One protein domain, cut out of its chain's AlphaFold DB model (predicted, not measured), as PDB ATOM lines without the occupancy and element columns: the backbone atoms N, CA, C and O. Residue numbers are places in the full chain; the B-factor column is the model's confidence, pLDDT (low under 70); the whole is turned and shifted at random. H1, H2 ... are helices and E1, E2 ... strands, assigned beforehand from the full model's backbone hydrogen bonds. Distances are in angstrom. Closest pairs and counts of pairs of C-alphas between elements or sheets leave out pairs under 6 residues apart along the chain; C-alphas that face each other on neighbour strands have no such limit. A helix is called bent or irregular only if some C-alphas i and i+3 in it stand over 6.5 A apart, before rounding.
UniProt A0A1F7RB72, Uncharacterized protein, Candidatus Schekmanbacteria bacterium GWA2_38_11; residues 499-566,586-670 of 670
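What this domain is: This is residues 499 to 566 and 586 to 670 of the 670 residues of an uncharacterized protein of Candidatus Schekmanbacteria bacterium GWA2_38_11 (UniProt A0A1F7RB72). Three antiparallel sheets open like a fan, with their first strands E1, E3 and E7 side by side; the long helix H1, with short H2 and H3, lies off to one end of the long axis. The sheet E3 E4 E5 E6 and the sheet E7 E8 E9 form a partial sandwich, while the hairpin E1 and E2 covers E3 on the other side. The 153 printed residues hold three named helices, then nine named strands; the class is mixed, with 75 residues, under half, in named elements. The whole is compact, with a radius of gyration of the C-alphas of 17.1 A and spans of 54 by 38 by 25 A.

How they stand to each other: H1, residues 503 to 521, and H2, residues 526 to 529, touch only at the corner, with closest C-alphas Leu 519 and Leu 526, 6.5 A apart. H3, residues 535 to 539, is close to H1 but not clearly touching, Lys 505 to Phe 539 being 7.0 A between C-alphas. H1 is irregular, C-alphas 504 and 507 being 7.6 A apart, and has 13 of 15 O i to N i+4 pairs within hydrogen-bond range; H3 has every such pair, and H2 is too short for one. E1, residues 549 to 554, and E2, residues 560 to 564, form a hairpin, with N 553 and O 561 at 2.9 A. E3, residues 594 to 599, E4, 605 to 609, E5, 612 to 616, and E6, 630 to 633, make a meander, each strand the antiparallel neighbour of the one before, in a strongly twisted sheet: N 598 and O 606 are at 2.9 A, N 607 and O 614 at 2.8 A, N 615 and O 631 at 2.7 A. The closest C-alphas of E1 and E3, Ser 551 and Ser 596, are 5.4 A apart. E7, residues 644 to 649, E8, 655 to 659, and E9, 662 to 666, make a second meander, with N 648 and O 656 at 2.9 A and N 657 and O 664 at 2.8 A. The two meander sheets are a sandwich, face to face with planes 26 degrees apart; the closest C-alphas of E3 and E7, Ser 596 and Asp 646, are 5.1 A apart. H1 and H2 are apart from the nine strands.

Where its parts are: H1 begins at C-alpha 503 (-65.220, -32.769, -44.690) and is 28.0 A long. H2 and H3 are short. E1 measures 14.6 A, E2 13.2 A, E3 14.3 A, E4 12.6 A, E5 13.6 A, E6 10.2 A, E7 14.0 A, E8 13.3 A and E9 13.6 A. E3 begins at C-alpha 594 (-44.997, -16.405, -49.716), and E9 ends at C-alpha 666 (-28.085, -11.797, -57.006).

The domain as a whole: The two farthest C-alphas, Ser 504 and Asn 670, are 54.5 A apart. Residues 567 to 585 are not printed, and C-alphas 566 and 586 are 12.4 A apart across the cut. The link E5 to E6, residues 617 to 629, is long. Mean pLDDT of the printed part is 76.5; residues under 70 include 499 to 508, 522 to 547 and 618 to 627.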
ATOM      1  N   ARG A 499     -61.156 -26.233 -34.383       50.88
ATOM      2  CA  ARG A 499     -62.529 -26.145 -34.879       50.88
ATOM      3  C   ARG A 499     -62.870 -27.381 -35.688       50.88
ATOM      4  O   ARG A 499     -62.024 -27.953 -36.365       50.88
ATOM      5  N   LYS A 500     -64.122 -27.823 -35.585       51.97
ATOM      6  CA  LYS A 500     -64.643 -28.945 -36.369       51.97
ATOM      7  C   LYS A 500     -64.714 -28.518 -37.836       51.97
ATOM      8  O   LYS A 500     -65.536 -27.675 -38.171       51.97
ATOM      9  N   PHE A 501     -63.853 -29.083 -38.676       55.59
ATOM     10  CA  PHE A 501     -63.937 -28.941 -40.126       55.59
ATOM     11  C   PHE A 501     -64.942 -29.950 -40.689       55.59
ATOM     12  O   PHE A 501     -64.879 -31.140 -40.365       55.59
ATOM     13  N   ASP A 502     -65.871 -29.472 -41.512       61.81
ATOM     14  CA  ASP A 502     -66.817 -30.317 -42.234       61.81
ATOM     15  C   ASP A 502     -66.159 -30.828 -43.517       61.81
ATOM     16  O   ASP A 502     -65.907 -30.070 -44.451       61.81
ATOM     17  N   ALA A 503     -65.876 -32.131 -43.555       60.69
ATOM     18  CA  ALA A 503     -65.220 -32.769 -44.690       60.69
ATOM     19  C   ALA A 503     -66.022 -32.673 -46.000       60.69
ATOM     20  O   ALA A 503     -65.430 -32.850 -47.058       60.69
ATOM     21  N   SER A 504     -67.326 -32.373 -45.947       63.59
ATOM     22  CA  SER A 504     -68.152 -32.170 -47.146       63.59
ATOM     23  C   SER A 504     -67.841 -30.882 -47.917       63.59
ATOM     24  O   SER A 504     -68.352 -30.700 -49.015       63.59
ATOM     25  N   LYS A 505     -67.006 -29.991 -47.366       67.00
ATOM     26  CA  LYS A 505     -66.655 -28.693 -47.968       67.00
ATOM     27  C   LYS A 505     -65.255 -28.650 -48.584       67.00
ATOM     28  O   LYS A 505     -64.753 -27.568 -48.877       67.00
ATOM     29  N   LEU A 506     -64.598 -29.801 -48.728       67.62
ATOM     30  CA  LEU A 506     -63.229 -29.868 -49.239       67.62
ATOM     31  C   LEU A 506     -63.150 -29.397 -50.694       67.62
ATOM     32  O   LEU A 506     -62.382 -28.485 -50.969       67.62
ATOM     33  N   ASP A 507     -64.007 -29.927 -51.565       68.56
ATOM     34  CA  ASP A 507     -64.012 -29.605 -52.999       68.56
ATOM     35  C   ASP A 507     -64.125 -28.087 -53.229       68.56
ATOM     36  O   ASP A 507     -63.336 -27.489 -53.952       68.56
ATOM     37  N   THR A 508     -65.015 -27.421 -52.485       68.81
ATOM     38  CA  THR A 508     -65.184 -25.961 -52.563       68.81
ATOM     39  C   THR A 508     -63.969 -25.162 -52.080       68.81
ATOM     40  O   THR A 508     -63.764 -24.031 -52.508       68.81
ATOM     41  N   LEU A 509     -63.164 -25.714 -51.166       72.44
ATOM     42  CA  LEU A 509     -61.930 -25.064 -50.717       72.44
ATOM     43  C   LEU A 509     -60.785 -25.255 -51.700       72.44
ATOM     44  O   LEU A 509     -59.959 -24.356 -51.826       72.44
ATOM     45  N   GLU A 510     -60.731 -26.404 -52.365       74.00
ATOM     46  CA  GLU A 510     -59.752 -26.674 -53.417       74.00
ATOM     47  C   GLU A 510     -60.042 -25.777 -54.634       74.00
ATOM     48  O   GLU A 510     -59.142 -25.089 -55.113       74.00
ATOM     49  N   GLU A 511     -61.311 -25.635 -55.033       72.56
ATOM     50  CA  GLU A 511     -61.749 -24.651 -56.040       72.56
ATOM     51  C   GLU A 511     -61.361 -23.213 -55.661       72.56
ATOM     52  O   GLU A 511     -60.800 -22.472 -56.469       72.56
ATOM     53  N   TYR A 512     -61.611 -22.822 -54.412       75.38
ATOM     54  CA  TYR A 512     -61.280 -21.485 -53.926       75.38
ATOM     55  C   TYR A 512     -59.766 -21.227 -53.861       75.38
ATOM     56  O   TYR A 512     -59.286 -20.140 -54.189       75.38
ATOM     57  N   PHE A 513     -58.988 -22.227 -53.446       77.75
ATOM     58  CA  PHE A 513     -57.533 -22.157 -53.500       77.75
ATOM     59  C   PHE A 513     -57.053 -21.949 -54.939       77.75
ATOM     60  O   PHE A 513     -56.228 -21.068 -55.180       77.75
ATOM     61  N   ASN A 514     -57.617 -22.683 -55.900       76.06
ATOM     62  CA  ASN A 514     -57.290 -22.527 -57.317       76.06
ATOM     63  C   ASN A 514     -57.622 -21.116 -57.837       76.06
ATOM     64  O   ASN A 514     -56.850 -20.550 -58.612       76.06
ATOM     65  N   GLU A 515     -58.707 -20.496 -57.364       75.50
ATOM     66  CA  GLU A 515     -59.036 -19.100 -57.681       75.50
ATOM     67  C   GLU A 515     -57.975 -18.119 -57.152       75.50
ATOM     68  O   GLU A 515     -57.513 -17.245 -57.890       75.50
ATOM     69  N   ILE A 516     -57.526 -18.283 -55.901       76.31
ATOM     70  CA  ILE A 516     -56.424 -17.483 -55.337       76.31
ATOM     71  C   ILE A 516     -55.169 -17.609 -56.200       76.31
ATOM     72  O   ILE A 516     -54.549 -16.598 -56.534       76.31
ATOM     73  N   VAL A 517     -54.796 -18.836 -56.559       76.69
ATOM     74  CA  VAL A 517     -53.609 -19.105 -57.377       76.69
ATOM     75  C   VAL A 517     -53.728 -18.426 -58.735       76.69
ATOM     76  O   VAL A 517     -52.803 -17.729 -59.144       76.69
ATOM     77  N   SER A 518     -54.887 -18.530 -59.390       74.38
ATOM     78  CA  SER A 518     -55.159 -17.865 -60.668       74.38
ATOM     79  C   SER A 518     -55.040 -16.335 -60.576       74.38
ATOM     80  O   SER A 518     -54.514 -15.672 -61.476       74.38
ATOM     81  N   LEU A 519     -55.469 -15.739 -59.461       73.44
ATOM     82  CA  LEU A 519     -55.309 -14.302 -59.227       73.44
ATOM     83  C   LEU A 519     -53.838 -13.899 -59.069       73.44
ATOM     84  O   LEU A 519     -53.421 -12.912 -59.676       73.44
ATOM     85  N   ILE A 520     -53.047 -14.679 -58.325       73.88
ATOM     86  CA  ILE A 520     -51.597 -14.452 -58.193       73.88
ATOM     87  C   ILE A 520     -50.919 -14.591 -59.564       73.88
ATOM     88  O   ILE A 520     -50.154 -13.713 -59.955       73.88
ATOM     89  N   GLN A 521     -51.240 -15.648 -60.314       72.69
ATOM     90  CA  GLN A 521     -50.692 -15.920 -61.650       72.69
ATOM     91  C   GLN A 521     -51.042 -14.836 -62.672       72.69
ATOM     92  O   GLN A 521     -50.240 -14.513 -63.538       72.69
ATOM     93  N   SER A 522     -52.219 -14.219 -62.556       68.75
ATOM     94  CA  SER A 522     -52.597 -13.078 -63.399       68.75
ATOM     95  C   SER A 522     -51.997 -11.744 -62.935       68.75
ATOM     96  O   SER A 522     -52.391 -10.688 -63.440       68.75
ATOM     97  N   ASN A 523     -51.063 -11.778 -61.975       63.78
ATOM     98  CA  ASN A 523     -50.435 -10.623 -61.335       63.78
ATOM     99  C   ASN A 523     -51.474  -9.600 -60.830       63.78
ATOM    100  O   ASN A 523     -51.270  -8.381 -60.849       63.78
ATOM    101  N   LYS A 524     -52.647 -10.098 -60.418       61.78
ATOM    102  CA  LYS A 524     -53.714  -9.291 -59.834       61.78
ATOM    103  C   LYS A 524     -53.537  -9.281 -58.331       61.78
ATOM    104  O   LYS A 524     -53.383 -10.312 -57.686       61.78
ATOM    105  N   ASN A 525     -53.630  -8.090 -57.751       55.41
ATOM    106  CA  ASN A 525     -53.555  -7.956 -56.309       55.41
ATOM    107  C   ASN A 525     -54.738  -8.696 -55.661       55.41
ATOM    108  O   ASN A 525     -55.900  -8.380 -55.941       55.41
ATOM    109  N   LEU A 526     -54.454  -9.642 -54.766       55.75
ATOM    110  CA  LEU A 526     -55.465 -10.431 -54.056       55.75
ATOM    111  C   LEU A 526     -56.465  -9.558 -53.280       55.75
ATOM    112  O   LEU A 526     -57.621  -9.945 -53.129       55.75
ATOM    113  N   SER A 527     -56.068  -8.349 -52.854       52.06
ATOM    114  CA  SER A 527     -56.979  -7.387 -52.213       52.06
ATOM    115  C   SER A 527     -58.055  -6.821 -53.151       52.06
ATOM    116  O   SER A 527     -59.006  -6.211 -52.679       52.06
ATOM    117  N   SER A 528     -57.895  -6.974 -54.468       45.84
ATOM    118  CA  SER A 528     -58.828  -6.471 -55.487       45.84
ATOM    119  C   SER A 528     -59.740  -7.546 -56.083       45.84
ATOM    120  O   SER A 528     -60.785  -7.199 -56.625       45.84
ATOM    121  N   GLY A 529     -59.359  -8.827 -55.986       42.19
ATOM    122  CA  GLY A 529     -60.065  -9.933 -56.645       42.19
ATOM    123  C   GLY A 529     -61.046 -10.691 -55.754       42.19
ATOM    124  O   GLY A 529     -62.090 -11.107 -56.236       42.19
ATOM    125  N   LEU A 530     -60.742 -10.835 -54.461       52.69
ATOM    126  CA  LEU A 530     -61.507 -11.727 -53.580       52.69
ATOM    127  C   LEU A 530     -62.462 -10.996 -52.635       52.69
ATOM    128  O   LEU A 530     -63.328 -11.631 -52.056       52.69
ATOM    129  N   GLY A 531     -62.336  -9.677 -52.456       54.72
ATOM    130  CA  GLY A 531     -63.088  -8.953 -51.423       54.72
ATOM    131  C   GLY A 531     -62.819  -9.473 -49.998       54.72
ATOM    132  O   GLY A 531     -61.954 -10.322 -49.771       54.72
ATOM    133  N   ASP A 532     -63.561  -8.958 -49.017       52.28
ATOM    134  CA  ASP A 532     -63.564  -9.482 -47.646       52.28
ATOM    135  C   ASP A 532     -64.406 -10.770 -47.584       52.28
ATOM    136  O   ASP A 532     -65.497 -10.786 -47.009       52.28
ATOM    137  N   ILE A 533     -63.955 -11.860 -48.219       55.03
ATOM    138  CA  ILE A 533     -64.647 -13.152 -48.091       55.03
ATOM    139  C   ILE A 533     -64.607 -13.588 -46.631       55.03
ATOM    140  O   ILE A 533     -63.567 -13.935 -46.067       55.03
ATOM    141  N   ASN A 534     -65.788 -13.594 -46.024       59.75
ATOM    142  CA  ASN A 534     -66.004 -14.141 -44.705       59.75
ATOM    143  C   ASN A 534     -66.188 -15.657 -44.830       59.75
ATOM    144  O   ASN A 534     -67.302 -16.151 -44.987       59.75
ATOM    145  N   PHE A 535     -65.092 -16.414 -44.748       61.75
ATOM    146  CA  PHE A 535     -65.116 -17.879 -44.860       61.75
ATOM    147  C   PHE A 535     -66.073 -18.547 -43.874       61.75
ATOM    148  O   PHE A 535     -66.614 -19.616 -44.157       61.75
ATOM    149  N   LYS A 536     -66.330 -17.914 -42.725       62.84
ATOM    150  CA  LYS A 536     -67.305 -18.424 -41.767       62.84
ATOM    151  C   LYS A 536     -68.720 -18.390 -42.336       62.84
ATOM    152  O   LYS A 536     -69.486 -19.315 -42.097       62.84
ATOM    153  N   GLU A 537     -69.065 -17.345 -43.074       64.44
ATOM    154  CA  GLU A 537     -70.369 -17.195 -43.716       64.44
ATOM    155  C   GLU A 537     -70.485 -18.099 -44.948       64.44
ATOM    156  O   GLU A 537     -71.451 -18.849 -45.067       64.44
ATOM    157  N   THR A 538     -69.460 -18.114 -45.802       59.47
ATOM    158  CA  THR A 538     -69.457 -18.888 -47.054       59.47
ATOM    159  C   THR A 538     -69.304 -20.392 -46.814       59.47
ATOM    160  O   THR A 538     -70.018 -21.212 -47.386       59.47
ATOM    161  N   PHE A 539     -68.393 -20.777 -45.921       61.34
ATOM    162  CA  PHE A 539     -67.964 -22.161 -45.731       61.34
ATOM    163  C   PHE A 539     -68.233 -22.680 -44.314       61.34
ATOM    164  O   PHE A 539     -67.961 -23.844 -44.027       61.34
ATOM    165  N   GLY A 540     -68.847 -21.911 -43.408       58.47
ATOM    166  CA  GLY A 540     -69.168 -22.380 -42.048       58.47
ATOM    167  C   GLY A 540     -67.939 -22.682 -41.181       58.47
ATOM    168  O   GLY A 540     -68.072 -23.309 -40.130       58.47
ATOM    169  N   ILE A 541     -66.755 -22.271 -41.632       58.72
ATOM    170  CA  ILE A 541     -65.454 -22.521 -41.016       58.72
ATOM    171  C   ILE A 541     -64.678 -21.210 -40.984       58.72
ATOM    172  O   ILE A 541     -64.693 -20.445 -41.941       58.72
ATOM    173  N   ASP A 542     -63.992 -20.939 -39.883       59.62
ATOM    174  CA  ASP A 542     -63.125 -19.766 -39.772       59.62
ATOM    175  C   ASP A 542     -61.753 -20.079 -40.387       59.62
ATOM    176  O   ASP A 542     -60.769 -20.210 -39.661       59.62
ATOM    177  N   LEU A 543     -61.723 -20.280 -41.707       61.38
ATOM    178  CA  LEU A 543     -60.485 -20.277 -42.487       61.38
ATOM    179  C   LEU A 543     -60.194 -18.859 -42.965       61.38
ATOM    180  O   LEU A 543     -61.100 -18.059 -43.165       61.38
ATOM    181  N   VAL A 544     -58.929 -18.536 -43.156       66.38
ATOM    182  CA  VAL A 544     -58.504 -17.343 -43.886       66.38
ATOM    183  C   VAL A 544     -57.377 -17.741 -44.824       66.38
ATOM    184  O   VAL A 544     -56.688 -18.729 -44.594       66.38
ATOM    185  N   LYS A 545     -57.122 -16.948 -45.867       66.38
ATOM    186  CA  LYS A 545     -55.971 -17.149 -46.774       66.38
ATOM    187  C   LYS A 545     -54.623 -17.336 -46.046       66.38
ATOM    188  O   LYS A 545     -53.692 -17.925 -46.583       66.38
ATOM    189  N   GLU A 546     -54.528 -16.865 -44.799       68.62
ATOM    190  CA  GLU A 546     -53.376 -17.048 -43.911       68.62
ATOM    191  C   GLU A 546     -53.101 -18.508 -43.508       68.62
ATOM    192  O   GLU A 546     -52.013 -18.803 -43.009       68.62
ATOM    193  N   ASP A 547     -54.060 -19.408 -43.731       69.69
ATOM    194  CA  ASP A 547     -53.981 -20.826 -43.373       69.69
ATOM    195  C   ASP A 547     -53.430 -21.703 -44.511       69.69
ATOM    196  O   ASP A 547     -53.041 -22.848 -44.277       69.69
ATOM    197  N   PHE A 548     -53.355 -21.175 -45.739       81.50
ATOM    198  CA  PHE A 548     -52.958 -21.950 -46.916       81.50
ATOM    199  C   PHE A 548     -51.443 -21.986 -47.040       81.50
ATOM    200  O   PHE A 548     -50.816 -20.970 -47.343       81.50
ATOM    201  N   ILE A 549     -50.851 -23.155 -46.802       86.69
ATOM    202  CA  ILE A 549     -49.408 -23.368 -46.932       86.69
ATOM    203  C   ILE A 549     -49.081 -23.576 -48.401       86.69
ATOM    204  O   ILE A 549     -49.701 -24.416 -49.040       86.69
ATOM    205  N   TRP A 550     -48.101 -22.832 -48.906       88.94
ATOM    206  CA  TRP A 550     -47.724 -22.830 -50.320       88.94
ATOM    207  C   TRP A 550     -46.279 -23.254 -50.562       88.94
ATOM    208  O   TRP A 550     -45.985 -23.958 -51.518       88.94
ATOM    209  N   SER A 551     -45.366 -22.842 -49.687       91.50
ATOM    210  CA  SER A 551     -43.936 -23.104 -49.832       91.50
ATOM    211  C   SER A 551     -43.357 -23.628 -48.530       91.50
ATOM    212  O   SER A 551     -43.871 -23.357 -47.439       91.50
ATOM    213  N   SER A 552     -42.281 -24.398 -48.630       93.12
ATOM    214  CA  SER A 552     -41.556 -24.884 -47.469       93.12
ATOM    215  C   SER A 552     -40.057 -24.906 -47.720       93.12
ATOM    216  O   SER A 552     -39.612 -24.989 -48.859       93.12
ATOM    217  N   ALA A 553     -39.284 -24.785 -46.646       92.62
ATOM    218  CA  ALA A 553     -37.834 -24.893 -46.666       92.62
ATOM    219  C   ALA A 553     -37.340 -25.466 -45.336       92.62
ATOM    220  O   ALA A 553     -37.990 -25.311 -44.297       92.62
ATOM    221  N   ILE A 554     -36.170 -26.099 -45.349       90.94
ATOM    222  CA  ILE A 554     -35.479 -26.536 -44.139       90.94
ATOM    223  C   ILE A 554     -34.140 -25.823 -44.029       90.94
ATOM    224  O   ILE A 554     -33.379 -25.766 -44.987       90.94
ATOM    225  N   ASP A 555     -33.857 -25.275 -42.851       90.94
ATOM    226  CA  ASP A 555     -32.571 -24.641 -42.593       90.94
ATOM    227  C   ASP A 555     -31.535 -25.607 -42.002       90.94
ATOM    228  O   ASP A 555     -31.859 -26.679 -41.487       90.94
ATOM    229  N   ASN A 556     -30.270 -25.188 -41.983       89.25
ATOM    230  CA  ASN A 556     -29.132 -25.962 -41.473       89.25
ATOM    231  C   ASN A 556     -29.175 -26.166 -39.948       89.25
ATOM    232  O   ASN A 556     -28.286 -26.796 -39.378       89.25
ATOM    233  N   SER A 557     -30.171 -25.609 -39.250       86.69
ATOM    234  CA  SER A 557     -30.444 -25.901 -37.836       86.69
ATOM    235  C   SER A 557     -31.581 -26.921 -37.664       86.69
ATOM    236  O   SER A 557     -31.923 -27.261 -36.534       86.69
ATOM    237  N   GLY A 558     -32.154 -27.418 -38.763       87.62
ATOM    238  CA  GLY A 558     -33.238 -28.395 -38.782       87.62
ATOM    239  C   GLY A 558     -34.615 -27.789 -38.524       87.62
ATOM    240  O   GLY A 558     -35.543 -28.520 -38.172       87.62
ATOM    241  N   ARG A 559     -34.758 -26.463 -38.645       89.69
ATOM    242  CA  ARG A 559     -36.059 -25.799 -38.535       89.69
ATOM    243  C   ARG A 559     -36.761 -25.840 -39.879       89.69
ATOM    244  O   ARG A 559     -36.152 -25.574 -40.911       89.69
ATOM    245  N   LEU A 560     -38.048 -26.140 -39.827       90.81
ATOM    246  CA  LEU A 560     -38.934 -26.169 -40.979       90.81
ATOM    247  C   LEU A 560     -39.625 -24.815 -41.084       90.81
ATOM    248  O   LEU A 560     -40.231 -24.342 -40.124       90.81
ATOM    249  N   TRP A 561     -39.530 -24.199 -42.245       93.06
ATOM    250  CA  TRP A 561     -40.133 -22.921 -42.568       93.06
ATOM    251  C   TRP A 561     -41.288 -23.199 -43.520       93.06
ATOM    252  O   TRP A 561     -41.087 -23.870 -44.525       93.06
ATOM    253  N   PHE A 562     -42.485 -22.708 -43.208       92.44
ATOM    254  CA  PHE A 562     -43.670 -22.822 -44.057       92.44
ATOM    255  C   PHE A 562     -44.170 -21.429 -44.425       92.44
ATOM    256  O   PHE A 562     -44.515 -20.636 -43.547       92.44
ATOM    257  N   GLY A 563     -44.194 -21.137 -45.719       91.81
ATOM    258  CA  GLY A 563     -44.753 -19.924 -46.293       91.81
ATOM    259  C   GLY A 563     -46.229 -20.116 -46.625       91.81
ATOM    260  O   GLY A 563     -46.649 -21.208 -47.014       91.81
ATOM    261  N   THR A 564     -47.017 -19.059 -46.458       89.44
ATOM    262  CA  THR A 564     -48.477 -19.093 -46.632       89.44
ATOM    263  C   THR A 564     -48.970 -18.061 -47.646       89.44
ATOM    264  O   THR A 564     -48.267 -17.096 -47.948       89.44
ATOM    265  N   LEU A 565     -50.208 -18.206 -48.128       84.25
ATOM    266  CA  LEU A 565     -50.869 -17.250 -49.030       84.25
ATOM    267  C   LEU A 565     -51.573 -16.101 -48.281       84.25
ATOM    268  O   LEU A 565     -52.687 -15.700 -48.611       84.25
ATOM    269  N   GLY A 566     -50.912 -15.522 -47.274       82.50
ATOM    270  CA  GLY A 566     -51.418 -14.320 -46.598       82.50
ATOM    271  C   GLY A 566     -51.055 -14.182 -45.127       82.50
ATOM    272  O   GLY A 566     -51.168 -13.084 -44.582       82.50
ATOM    273  N   GLN A 586     -45.449  -6.969 -40.715       84.44
ATOM    274  CA  GLN A 586     -45.194  -6.235 -39.465       84.44
ATOM    275  C   GLN A 586     -43.795  -6.514 -38.897       84.44
ATOM    276  O   GLN A 586     -43.219  -5.674 -38.206       84.44
ATOM    277  N   ASN A 587     -43.232  -7.685 -39.199       86.06
ATOM    278  CA  ASN A 587     -41.877  -8.057 -38.801       86.06
ATOM    279  C   ASN A 587     -40.816  -7.569 -39.798       86.06
ATOM    280  O   ASN A 587     -39.637  -7.547 -39.444       86.06
ATOM    281  N   GLY A 588     -41.220  -7.146 -41.000       85.75
ATOM    282  CA  GLY A 588     -40.345  -6.585 -42.030       85.75
ATOM    283  C   GLY A 588     -40.372  -7.310 -43.375       85.75
ATOM    284  O   GLY A 588     -39.659  -6.866 -44.271       85.75
ATOM    285  N   LEU A 589     -41.160  -8.383 -43.542       87.44
ATOM    286  CA  LEU A 589     -41.337  -9.020 -44.857       87.44
ATOM    287  C   LEU A 589     -41.942  -8.034 -45.866       87.44
ATOM    288  O   LEU A 589     -42.762  -7.186 -45.508       87.44
ATOM    289  N   ILE A 590     -41.571  -8.164 -47.139       86.88
ATOM    290  CA  ILE A 590     -42.115  -7.317 -48.209       86.88
ATOM    291  C   ILE A 590     -43.566  -7.674 -48.567       86.88
ATOM    292  O   ILE A 590     -44.350  -6.786 -48.894       86.88
ATOM    293  N   SER A 591     -43.969  -8.938 -48.407       86.81
ATOM    294  CA  SER A 591     -45.367  -9.378 -48.452       86.81
ATOM    295  C   SER A 591     -45.624 -10.533 -47.477       86.81
ATOM    296  O   SER A 591     -44.693 -11.170 -46.989       86.81
ATOM    297  N   ASN A 592     -46.900 -10.775 -47.172       86.69
ATOM    298  CA  ASN A 592     -47.347 -11.946 -46.418       86.69
ATOM    299  C   ASN A 592     -47.691 -13.141 -47.321       86.69
ATOM    300  O   ASN A 592     -48.020 -14.207 -46.804       86.69
ATOM    301  N   ILE A 593     -47.685 -12.953 -48.640       88.62
ATOM    302  CA  ILE A 593     -47.950 -14.007 -49.618       88.62
ATOM    303  C   ILE A 593     -46.605 -14.557 -50.067       88.62
ATOM    304  O   ILE A 593     -45.833 -13.864 -50.732       88.62
ATOM    305  N   ILE A 594     -46.307 -15.769 -49.605       93.12
ATOM    306  CA  ILE A 594     -44.997 -16.405 -49.716       93.12
ATOM    307  C   ILE A 594     -45.064 -17.513 -50.763       93.12
ATOM    308  O   ILE A 594     -45.696 -18.546 -50.544       93.12
ATOM    309  N   LEU A 595     -44.394 -17.293 -51.890       92.38
ATOM    310  CA  LEU A 595     -44.511 -18.122 -53.090       92.38
ATOM    311  C   LEU A 595     -43.385 -19.149 -53.216       92.38
ATOM    312  O   LEU A 595     -43.602 -20.256 -53.699       92.38
ATOM    313  N   SER A 596     -42.203 -18.808 -52.719       94.62
ATOM    314  CA  SER A 596     -41.025 -19.667 -52.764       94.62
ATOM    315  C   SER A 596     -40.098 -19.367 -51.600       94.62
ATOM    316  O   SER A 596     -40.102 -18.266 -51.040       94.62
ATOM    317  N   MET A 597     -39.315 -20.364 -51.204       96.12
ATOM    318  CA  MET A 597     -38.283 -20.195 -50.192       96.12
ATOM    319  C   MET A 597     -37.087 -21.079 -50.511       96.12
ATOM    320  O   MET A 597     -37.257 -22.237 -50.870       96.12
ATOM    321  N   ALA A 598     -35.893 -20.546 -50.290       94.44
ATOM    322  CA  ALA A 598     -34.646 -21.286 -50.392       94.44
ATOM    323  C   ALA A 598     -33.721 -20.922 -49.233       94.44
ATOM    324  O   ALA A 598     -33.816 -19.835 -48.657       94.44
ATOM    325  N   VAL A 599     -32.818 -21.833 -48.888       92.94
ATOM    326  CA  VAL A 599     -31.783 -21.598 -47.878       92.94
ATOM    327  C   VAL A 599     -30.438 -21.581 -48.577       92.94
ATOM    328  O   VAL A 599     -30.122 -22.515 -49.307       92.94
ATOM    329  N   ASP A 600     -29.671 -20.512 -48.376       91.81
ATOM    330  CA  ASP A 600     -28.317 -20.410 -48.922       91.81
ATOM    331  C   ASP A 600     -27.261 -21.032 -47.988       91.81
ATOM    332  O   ASP A 600     -27.540 -21.409 -46.843       91.81
ATOM    333  N   ASP A 601     -26.012 -21.088 -48.449       88.81
ATOM    334  CA  ASP A 601     -24.886 -21.639 -47.682       88.81
ATOM    335  C   ASP A 601     -24.565 -20.842 -46.405       88.81
ATOM    336  O   ASP A 601     -24.014 -21.374 -45.435       88.81
ATOM    337  N   ASN A 602     -24.961 -19.565 -46.350       88.00
ATOM    338  CA  ASN A 602     -24.868 -18.735 -45.149       88.00
ATOM    339  C   ASN A 602     -26.000 -19.007 -44.147       88.00
ATOM    340  O   ASN A 602     -26.017 -18.418 -43.055       88.00
ATOM    341  N   ASN A 603     -26.901 -19.934 -44.482       89.81
ATOM    342  CA  ASN A 603     -28.119 -20.260 -43.763       89.81
ATOM    343  C   ASN A 603     -29.093 -19.070 -43.671       89.81
ATOM    344  O   ASN A 603     -29.876 -18.975 -42.718       89.81
ATOM    345  N   ASP A 604     -29.016 -18.135 -44.615       91.12
ATOM    346  CA  ASP A 604     -30.039 -17.118 -44.803       91.12
ATOM    347  C   ASP A 604     -31.228 -17.735 -45.544       91.12
ATOM    348  O   ASP A 604     -31.067 -18.546 -46.456       91.12
ATOM    349  N   ILE A 605     -32.437 -17.350 -45.135       94.94
ATOM    350  CA  ILE A 605     -33.669 -17.812 -45.778       94.94
ATOM    351  C   ILE A 605     -34.086 -16.754 -46.789       94.94
ATOM    352  O   ILE A 605     -34.464 -15.641 -46.411       94.94
ATOM    353  N   TRP A 606     -34.002 -17.104 -48.063       95.81
ATOM    354  CA  TRP A 606     -34.495 -16.320 -49.181       95.81
ATOM    355  C   TRP A 606     -35.968 -16.631 -49.384       95.81
ATOM    356  O   TRP A 606     -36.367 -17.790 -49.375       95.81
ATOM    357  N   VAL A 607     -36.783 -15.591 -49.511       97.06
ATOM    358  CA  VAL A 607     -38.240 -15.675 -49.496       97.06
ATOM    359  C   VAL A 607     -38.769 -14.922 -50.705       97.06
ATOM    360  O   VAL A 607     -38.732 -13.691 -50.730       97.06
ATOM    361  N   GLY A 608     -39.261 -15.653 -51.696       95.31
ATOM    362  CA  GLY A 608     -39.945 -15.097 -52.851       95.31
ATOM    363  C   GLY A 608     -41.399 -14.814 -52.513       95.31
ATOM    364  O   GLY A 608     -42.086 -15.611 -51.868       95.31
ATOM    365  N   THR A 609     -41.868 -13.639 -52.905       92.25
ATOM    366  CA  THR A 609     -43.217 -13.159 -52.612       92.25
ATOM    367  C   THR A 609     -43.861 -12.591 -53.870       92.25
ATOM    368  O   THR A 609     -43.193 -12.374 -54.879       92.25
ATOM    369  N   GLU A 610     -45.151 -12.270 -53.794       85.75
ATOM    370  CA  GLU A 610     -45.851 -11.570 -54.881       85.75
ATOM    371  C   GLU A 610     -45.302 -10.142 -55.151       85.75
ATOM    372  O   GLU A 610     -45.621  -9.552 -56.175       85.75
ATOM    373  N   GLN A 611     -44.527  -9.551 -54.221       82.94
ATOM    374  CA  GLN A 611     -44.034  -8.158 -54.296       82.94
ATOM    375  C   GLN A 611     -42.501  -8.055 -54.371       82.94
ATOM    376  O   GLN A 611     -41.950  -6.968 -54.190       82.94
ATOM    377  N   GLY A 612     -41.805  -9.174 -54.578       88.88
ATOM    378  CA  GLY A 612     -40.344  -9.251 -54.589       88.88
ATOM    379  C   GLY A 612     -39.789 -10.224 -53.554       88.88
ATOM    380  O   GLY A 612     -40.460 -11.178 -53.160       88.88
ATOM    381  N   VAL A 613     -38.560  -9.990 -53.097       93.19
ATOM    382  CA  VAL A 613     -37.802 -10.923 -52.251       93.19
ATOM    383  C   VAL A 613     -37.600 -10.355 -50.847       93.19
ATOM    384  O   VAL A 613     -37.298  -9.178 -50.667       93.19
ATOM    385  N   SER A 614     -37.733 -11.197 -49.825       93.56
ATOM    386  CA  SER A 614     -37.258 -10.933 -48.462       93.56
ATOM    387  C   SER A 614     -36.154 -11.924 -48.093       93.56
ATOM    388  O   SER A 614     -36.208 -13.087 -48.466       93.56
ATOM    389  N   VAL A 615     -35.156 -11.484 -47.334       93.31
ATOM    390  CA  VAL A 615     -34.037 -12.311 -46.871       93.31
ATOM    391  C   VAL A 615     -33.963 -12.245 -45.365       93.31
ATOM    392  O   VAL A 615     -33.673 -11.194 -44.785       93.31
ATOM    393  N   ILE A 616     -34.210 -13.381 -44.727       92.38
ATOM    394  CA  ILE A 616     -34.131 -13.551 -43.284       92.38
ATOM    395  C   ILE A 616     -32.718 -14.010 -42.940       92.38
ATOM    396  O   ILE A 616     -32.320 -15.129 -43.254       92.38
ATOM    397  N   LYS A 617     -31.951 -13.150 -42.266       87.19
ATOM    398  CA  LYS A 617     -30.542 -13.437 -41.975       87.19
ATOM    399  C   LYS A 617     -30.383 -14.489 -40.868       87.19
ATOM    400  O   LYS A 617     -30.774 -14.261 -39.716       87.19
ATOM    401  N   GLY A 618     -29.749 -15.616 -41.199       65.69
ATOM    402  CA  GLY A 618     -29.698 -16.849 -40.404       65.69
ATOM    403  C   GLY A 618     -29.014 -16.718 -39.044       65.69
ATOM    404  O   GLY A 618     -29.398 -17.377 -38.073       65.69
ATOM    405  N   LYS A 619     -28.041 -15.806 -38.925       55.28
ATOM    406  CA  LYS A 619     -27.251 -15.601 -37.694       55.28
ATOM    407  C   LYS A 619     -28.030 -14.934 -36.551       55.28
ATOM    408  O   LYS A 619     -27.585 -14.996 -35.410       55.28
ATOM    409  N   GLY A 620     -29.192 -14.331 -36.821       49.31
ATOM    410  CA  GLY A 620     -30.030 -13.689 -35.796       49.31
ATOM    411  C   GLY A 620     -31.002 -14.628 -35.077       49.31
ATOM    412  O   GLY A 620     -31.666 -14.207 -34.139       49.31
ATOM    413  N   ALA A 621     -31.118 -15.887 -35.509       46.34
ATOM    414  CA  ALA A 621     -32.218 -16.758 -35.098       46.34
ATOM    415  C   ALA A 621     -31.817 -17.874 -34.111       46.34
ATOM    416  O   ALA A 621     -32.655 -18.709 -33.770       46.34
ATOM    417  N   ARG A 622     -30.559 -17.918 -33.645       43.06
ATOM    418  CA  ARG A 622     -30.101 -18.888 -32.634       43.06
ATOM    419  C   ARG A 622     -30.068 -18.246 -31.251       43.06
ATOM    420  O   ARG A 622     -29.110 -17.567 -30.918       43.06
ATOM    421  N   GLY A 623     -31.095 -18.531 -30.451       46.38
ATOM    422  CA  GLY A 623     -31.072 -18.371 -28.995       46.38
ATOM    423  C   GLY A 623     -31.030 -16.924 -28.489       46.38
ATOM    424  O   GLY A 623     -30.002 -16.268 -28.540       46.38
ATOM    425  N   GLN A 624     -32.133 -16.506 -27.861       36.25
ATOM    426  CA  GLN A 624     -32.390 -15.203 -27.217       36.25
ATOM    427  C   GLN A 624     -32.744 -14.066 -28.175       36.25
ATOM    428  O   GLN A 624     -31.858 -13.558 -28.839       36.25
ATOM    429  N   LYS A 625     -34.024 -13.640 -28.152       44.97
ATOM    430  CA  LYS A 625     -34.603 -12.291 -28.411       44.97
ATOM    431  C   LYS A 625     -33.956 -11.361 -29.464       44.97
ATOM    432  O   LYS A 625     -34.270 -10.172 -29.495       44.97
ATOM    433  N   ALA A 626     -33.077 -11.846 -30.326       48.53
ATOM    434  CA  ALA A 626     -32.463 -11.076 -31.377       48.53
ATOM    435  C   ALA A 626     -33.533 -10.880 -32.446       48.53
ATOM    436  O   ALA A 626     -34.108 -11.828 -32.975       48.53
ATOM    437  N   LYS A 627     -33.864  -9.611 -32.686       60.03
ATOM    438  CA  LYS A 627     -34.829  -9.198 -33.697       60.03
ATOM    439  C   LYS A 627     -34.397  -9.807 -35.032       60.03
ATOM    440  O   LYS A 627     -33.275  -9.558 -35.475       60.03
ATOM    441  N   VAL A 628     -35.266 -10.615 -35.639       75.19
ATOM    442  CA  VAL A 628     -35.019 -11.208 -36.957       75.19
ATOM    443  C   VAL A 628     -34.673 -10.078 -37.925       75.19
ATOM    444  O   VAL A 628     -35.433  -9.120 -38.066       75.19
ATOM    445  N   LYS A 629     -33.485 -10.142 -38.532       85.56
ATOM    446  CA  LYS A 629     -33.046  -9.135 -39.496       85.56
ATOM    447  C   LYS A 629     -33.543  -9.554 -40.869       85.56
ATOM    448  O   LYS A 629     -33.081 -10.561 -41.400       85.56
ATOM    449  N   ILE A 630     -34.458  -8.761 -41.413       87.69
ATOM    450  CA  ILE A 630     -35.028  -8.956 -42.743       87.69
ATOM    451  C   ILE A 630     -34.484  -7.870 -43.674       87.69
ATOM    452  O   ILE A 630     -34.405  -6.696 -43.300       87.69
ATOM    453  N   GLN A 631     -34.053  -8.275 -44.863       88.75
ATOM    454  CA  GLN A 631     -33.665  -7.397 -45.961       88.75
ATOM    455  C   GLN A 631     -34.575  -7.661 -47.150       88.75
ATOM    456  O   GLN A 631     -34.749  -8.814 -47.510       88.75
ATOM    457  N   ASN A 632     -35.101  -6.610 -47.773       88.06
ATOM    458  CA  ASN A 632     -36.006  -6.750 -48.906       88.06
ATOM    459  C   ASN A 632     -35.337  -6.287 -50.196       88.06
ATOM    460  O   ASN A 632     -34.513  -5.371 -50.154       88.06
ATOM    461  N   PHE A 633     -35.737  -6.913 -51.297       83.81
ATOM    462  CA  PHE A 633     -35.416  -6.529 -52.662       83.81
ATOM    463  C   PHE A 633     -36.705  -6.501 -53.487       83.81
ATOM    464  O   PHE A 633     -37.575  -7.358 -53.331       83.81
ATOM    465  N   SER A 634     -36.840  -5.499 -54.339       78.56
ATOM    466  CA  SER A 634     -38.052  -5.171 -55.087       78.56
ATOM    467  C   SER A 634     -37.711  -4.741 -56.512       78.56
ATOM    468  O   SER A 634     -36.542  -4.742 -56.898       78.56
ATOM    469  N   GLU A 635     -38.717  -4.296 -57.271       68.00
ATOM    470  CA  GLU A 635     -38.507  -3.690 -58.594       68.00
ATOM    471  C   GLU A 635     -37.469  -2.553 -58.568       68.00
ATOM    472  O   GLU A 635     -36.675  -2.371 -59.490       68.00
ATOM    473  N   LEU A 636     -37.421  -1.810 -57.460       61.91
ATOM    474  CA  LEU A 636     -36.484  -0.705 -57.272       61.91
ATOM    475  C   LEU A 636     -35.025  -1.155 -57.119       61.91
ATOM    476  O   LEU A 636     -34.128  -0.326 -57.266       61.91
ATOM    477  N   ASP A 637     -34.797  -2.437 -56.836       68.44
ATOM    478  CA  ASP A 637     -33.482  -3.047 -56.636       68.44
ATOM    479  C   ASP A 637     -33.013  -3.838 -57.875       68.44
ATOM    480  O   ASP A 637     -32.012  -4.547 -57.806       68.44
ATOM    481  N   GLY A 638     -33.734  -3.721 -59.000       67.81
ATOM    482  CA  GLY A 638     -33.414  -4.385 -60.270       67.81
ATOM    483  C   GLY A 638     -34.149  -5.705 -60.507       67.81
ATOM    484  O   GLY A 638     -34.065  -6.257 -61.603       67.81
ATOM    485  N   LEU A 639     -34.915  -6.191 -59.525       72.00
ATOM    486  CA  LEU A 639     -35.808  -7.332 -59.714       72.00
ATOM    487  C   LEU A 639     -36.932  -6.958 -60.698       72.00
ATOM    488  O   LEU A 639     -37.349  -5.807 -60.774       72.00
ATOM    489  N   GLY A 640     -37.455  -7.908 -61.463       64.56
ATOM    490  CA  GLY A 640     -38.633  -7.658 -62.292       64.56
ATOM    491  C   GLY A 640     -39.859  -7.291 -61.449       64.56
ATOM    492  O   GLY A 640     -39.977  -7.687 -60.288       64.56
ATOM    493  N   ASN A 641     -40.805  -6.553 -62.035       66.44
ATOM    494  CA  ASN A 641     -42.120  -6.373 -61.423       66.44
ATOM    495  C   ASN A 641     -42.953  -7.646 -61.611       66.44
ATOM    496  O   ASN A 641     -43.438  -7.912 -62.715       66.44
ATOM    497  N   GLY A 642     -43.114  -8.418 -60.541       72.50
ATOM    498  CA  GLY A 642     -44.008  -9.563 -60.522       72.50
ATOM    499  C   GLY A 642     -43.719 -10.553 -59.395       72.50
ATOM    500  O   GLY A 642     -42.780 -10.362 -58.612       72.50
ATOM    501  N   PRO A 643     -44.531 -11.616 -59.320       85.25
ATOM    502  CA  PRO A 643     -44.341 -12.709 -58.384       85.25
ATOM    503  C   PRO A 643     -42.990 -13.409 -58.579       85.25
ATOM    504  O   PRO A 643     -42.571 -13.677 -59.705       85.25
ATOM    505  N   VAL A 644     -42.321 -13.729 -57.469       91.62
ATOM    506  CA  VAL A 644     -41.107 -14.560 -57.463       91.62
ATOM    507  C   VAL A 644     -41.507 -16.015 -57.244       91.62
ATOM    508  O   VAL A 644     -41.752 -16.434 -56.108       91.62
ATOM    509  N   TRP A 645     -41.614 -16.775 -58.333       90.25
ATOM    510  CA  TRP A 645     -42.181 -18.127 -58.331       90.25
ATOM    511  C   TRP A 645     -41.272 -19.172 -57.716       90.25
ATOM    512  O   TRP A 645     -41.770 -20.090 -57.065       90.25
ATOM    513  N   ASP A 646     -39.963 -19.009 -57.888       92.75
ATOM    514  CA  ASP A 646     -38.979 -19.956 -57.392       92.75
ATOM    515  C   ASP A 646     -37.596 -19.310 -57.196       92.75
ATOM    516  O   ASP A 646     -37.301 -18.246 -57.762       92.75
ATOM    517  N   ILE A 647     -36.790 -19.918 -56.321       95.19
ATOM    518  CA  ILE A 647     -35.474 -19.423 -55.906       95.19
ATOM    519  C   ILE A 647     -34.479 -20.580 -55.841       95.19
ATOM    520  O   ILE A 647     -34.665 -21.509 -55.060       95.19
ATOM    521  N   THR A 648     -33.358 -20.455 -56.549       94.00
ATOM    522  CA  THR A 648     -32.292 -21.467 -56.556       94.00
ATOM    523  C   THR A 648     -30.929 -20.853 -56.216       94.00
ATOM    524  O   THR A 648     -30.427 -20.022 -56.971       94.00
ATOM    525  N   PRO A 649     -30.287 -21.243 -55.102       92.62
ATOM    526  CA  PRO A 649     -28.886 -20.913 -54.831       92.62
ATOM    527  C   PRO A 649     -27.911 -21.737 -55.693       92.62
ATOM    528  O   PRO A 649     -28.046 -22.961 -55.798       92.62
ATOM    529  N   ASP A 650     -26.887 -21.095 -56.259       89.50
ATOM    530  CA  ASP A 650     -25.803 -21.772 -56.983       89.50
ATOM    531  C   ASP A 650     -24.569 -22.066 -56.114       89.50
ATOM    532  O   ASP A 650     -24.471 -21.626 -54.972       89.50
ATOM    533  N   ASP A 651     -23.628 -22.845 -56.655       87.44
ATOM    534  CA  ASP A 651     -22.403 -23.259 -55.946       87.44
ATOM    535  C   ASP A 651     -21.390 -22.120 -55.747       87.44
ATOM    536  O   ASP A 651     -20.452 -22.242 -54.961       87.44
ATOM    537  N   ASN A 652     -21.575 -20.999 -56.446       85.81
ATOM    538  CA  ASN A 652     -20.763 -19.796 -56.284       85.81
ATOM    539  C   ASN A 652     -21.362 -18.841 -55.238       85.81
ATOM    540  O   ASN A 652     -20.835 -17.746 -55.037       85.81
ATOM    541  N   GLY A 653     -22.459 -19.233 -54.580       87.00
ATOM    542  CA  GLY A 653     -23.183 -18.411 -53.619       87.00
ATOM    543  C   GLY A 653     -24.093 -17.362 -54.263       87.00
ATOM    544  O   GLY A 653     -24.622 -16.506 -53.558       87.00
ATOM    545  N   ASN A 654     -24.307 -17.383 -55.579       89.75
ATOM    546  CA  ASN A 654     -25.319 -16.518 -56.179       89.75
ATOM    547  C   ASN A 654     -26.711 -17.083 -55.922       89.75
ATOM    548  O   ASN A 654     -26.905 -18.288 -55.760       89.75
ATOM    549  N   ILE A 655     -27.697 -16.198 -55.939       92.94
ATOM    550  CA  ILE A 655     -29.099 -16.550 -55.760       92.94
ATOM    551  C   ILE A 655     -29.850 -16.209 -57.034       92.94
ATOM    552  O   ILE A 655     -29.790 -15.076 -57.514       92.94
ATOM    553  N   TRP A 656     -30.557 -17.194 -57.564       92.50
ATOM    554  CA  TRP A 656     -31.321 -17.085 -58.795       92.50
ATOM    555  C   TRP A 656     -32.804 -16.993 -58.478       92.50
ATOM    556  O   TRP A 656     -33.301 -17.742 -57.642       92.50
ATOM    557  N   PHE A 657     -33.503 -16.083 -59.150       91.44
ATOM    558  CA  PHE A 657     -34.939 -15.868 -59.012       91.44
ATOM    559  C   PHE A 657     -35.603 -16.026 -60.373       91.44
ATOM    560  O   PHE A 657     -35.114 -15.482 -61.365       91.44
ATOM    561  N   VAL A 658     -36.750 -16.694 -60.406       89.31
ATOM    562  CA  VAL A 658     -37.619 -16.722 -61.587       89.31
ATOM    563  C   VAL A 658     -38.904 -15.951 -61.332       89.31
ATOM    564  O   VAL A 658     -39.496 -16.016 -60.252       89.31
ATOM    565  N   THR A 659     -39.310 -15.181 -62.334       84.75
ATOM    566  CA  THR A 659     -40.499 -14.328 -62.301       84.75
ATOM    567  C   THR A 659     -41.207 -14.370 -63.655       84.75
ATOM    568  O   THR A 659     -40.629 -14.793 -64.660       84.75
ATOM    569  N   ASP A 660     -42.401 -13.780 -63.723       76.94
ATOM    570  CA  ASP A 660     -43.111 -13.521 -64.990       76.94
ATOM    571  C   ASP A 660     -42.338 -12.597 -65.954       76.94
ATOM    572  O   ASP A 660     -42.750 -12.389 -67.096       76.94
ATOM    573  N   LYS A 661     -41.259 -11.958 -65.483       74.31
ATOM    574  CA  LYS A 661     -40.423 -11.012 -66.237       74.31
ATOM    575  C   LYS A 661     -39.033 -11.548 -66.556       74.31
ATOM    576  O   LYS A 661     -38.193 -10.780 -67.021       74.31
ATOM    577  N   GLY A 662     -38.791 -12.831 -66.311       81.12
ATOM    578  CA  GLY A 662     -37.525 -13.476 -66.623       81.12
ATOM    579  C   GLY A 662     -36.772 -13.971 -65.395       81.12
ATOM    580  O   GLY A 662     -37.313 -14.062 -64.285       81.12
ATOM    581  N   ILE A 663     -35.504 -14.287 -65.643       85.50
ATOM    582  CA  ILE A 663     -34.550 -14.808 -64.669       85.50
ATOM    583  C   ILE A 663     -33.722 -13.640 -64.124       85.50
ATOM    584  O   ILE A 663     -33.266 -12.779 -64.877       85.50
ATOM    585  N   PHE A 664     -33.513 -13.619 -62.813       86.50
ATOM    586  CA  PHE A 664     -32.716 -12.610 -62.127       86.50
ATOM    587  C   PHE A 664     -31.658 -13.273 -61.254       86.50
ATOM    588  O   PHE A 664     -31.898 -14.335 -60.680       86.50
ATOM    589  N   LYS A 665     -30.501 -12.631 -61.124       87.56
ATOM    590  CA  LYS A 665     -29.366 -13.112 -60.336       87.56
ATOM    591  C   LYS A 665     -28.991 -12.090 -59.274       87.56
ATOM    592  O   LYS A 665     -28.895 -10.899 -59.555       87.56
ATOM    593  N   TYR A 666     -28.728 -12.562 -58.064       87.19
ATOM    594  CA  TYR A 666     -28.085 -11.797 -57.006       87.19
ATOM    595  C   TYR A 666     -26.738 -12.415 -56.658       87.19
ATOM    596  O   TYR A 666     -26.672 -13.561 -56.214       87.19
ATOM    597  N   THR A 667     -25.673 -11.639 -56.816       82.88
ATOM    598  CA  THR A 667     -24.309 -12.080 -56.519       82.88
ATOM    599  C   THR A 667     -23.961 -11.763 -55.066       82.88
ATOM    600  O   THR A 667     -23.998 -10.608 -54.629       82.88
ATOM    601  N   LEU A 668     -23.611 -12.786 -54.281       70.31
ATOM    602  CA  LEU A 668     -23.029 -12.567 -52.960       70.31
ATOM    603  C   LEU A 668     -21.562 -12.155 -53.137       70.31
ATOM    604  O   LEU A 668     -20.732 -12.993 -53.458       70.31
ATOM    605  N   ASP A 669     -21.215 -10.884 -52.879       56.28
ATOM    606  CA  ASP A 669     -19.785 -10.556 -52.713       56.28
ATOM    607  C   ASP A 669     -19.177 -11.426 -51.605       56.28
ATOM    608  O   ASP A 669     -19.689 -11.394 -50.471       56.28
ATOM    609  N   ASN A 670     -18.124 -12.167 -51.964       42.12
ATOM    610  CA  ASN A 670     -17.257 -12.939 -51.069       42.12
ATOM    611  C   ASN A 670     -16.416 -12.040 -50.159       42.12
ATOM    612  O   ASN A 670     -15.821 -11.063 -50.673       42.12
TER     613      ASN A 670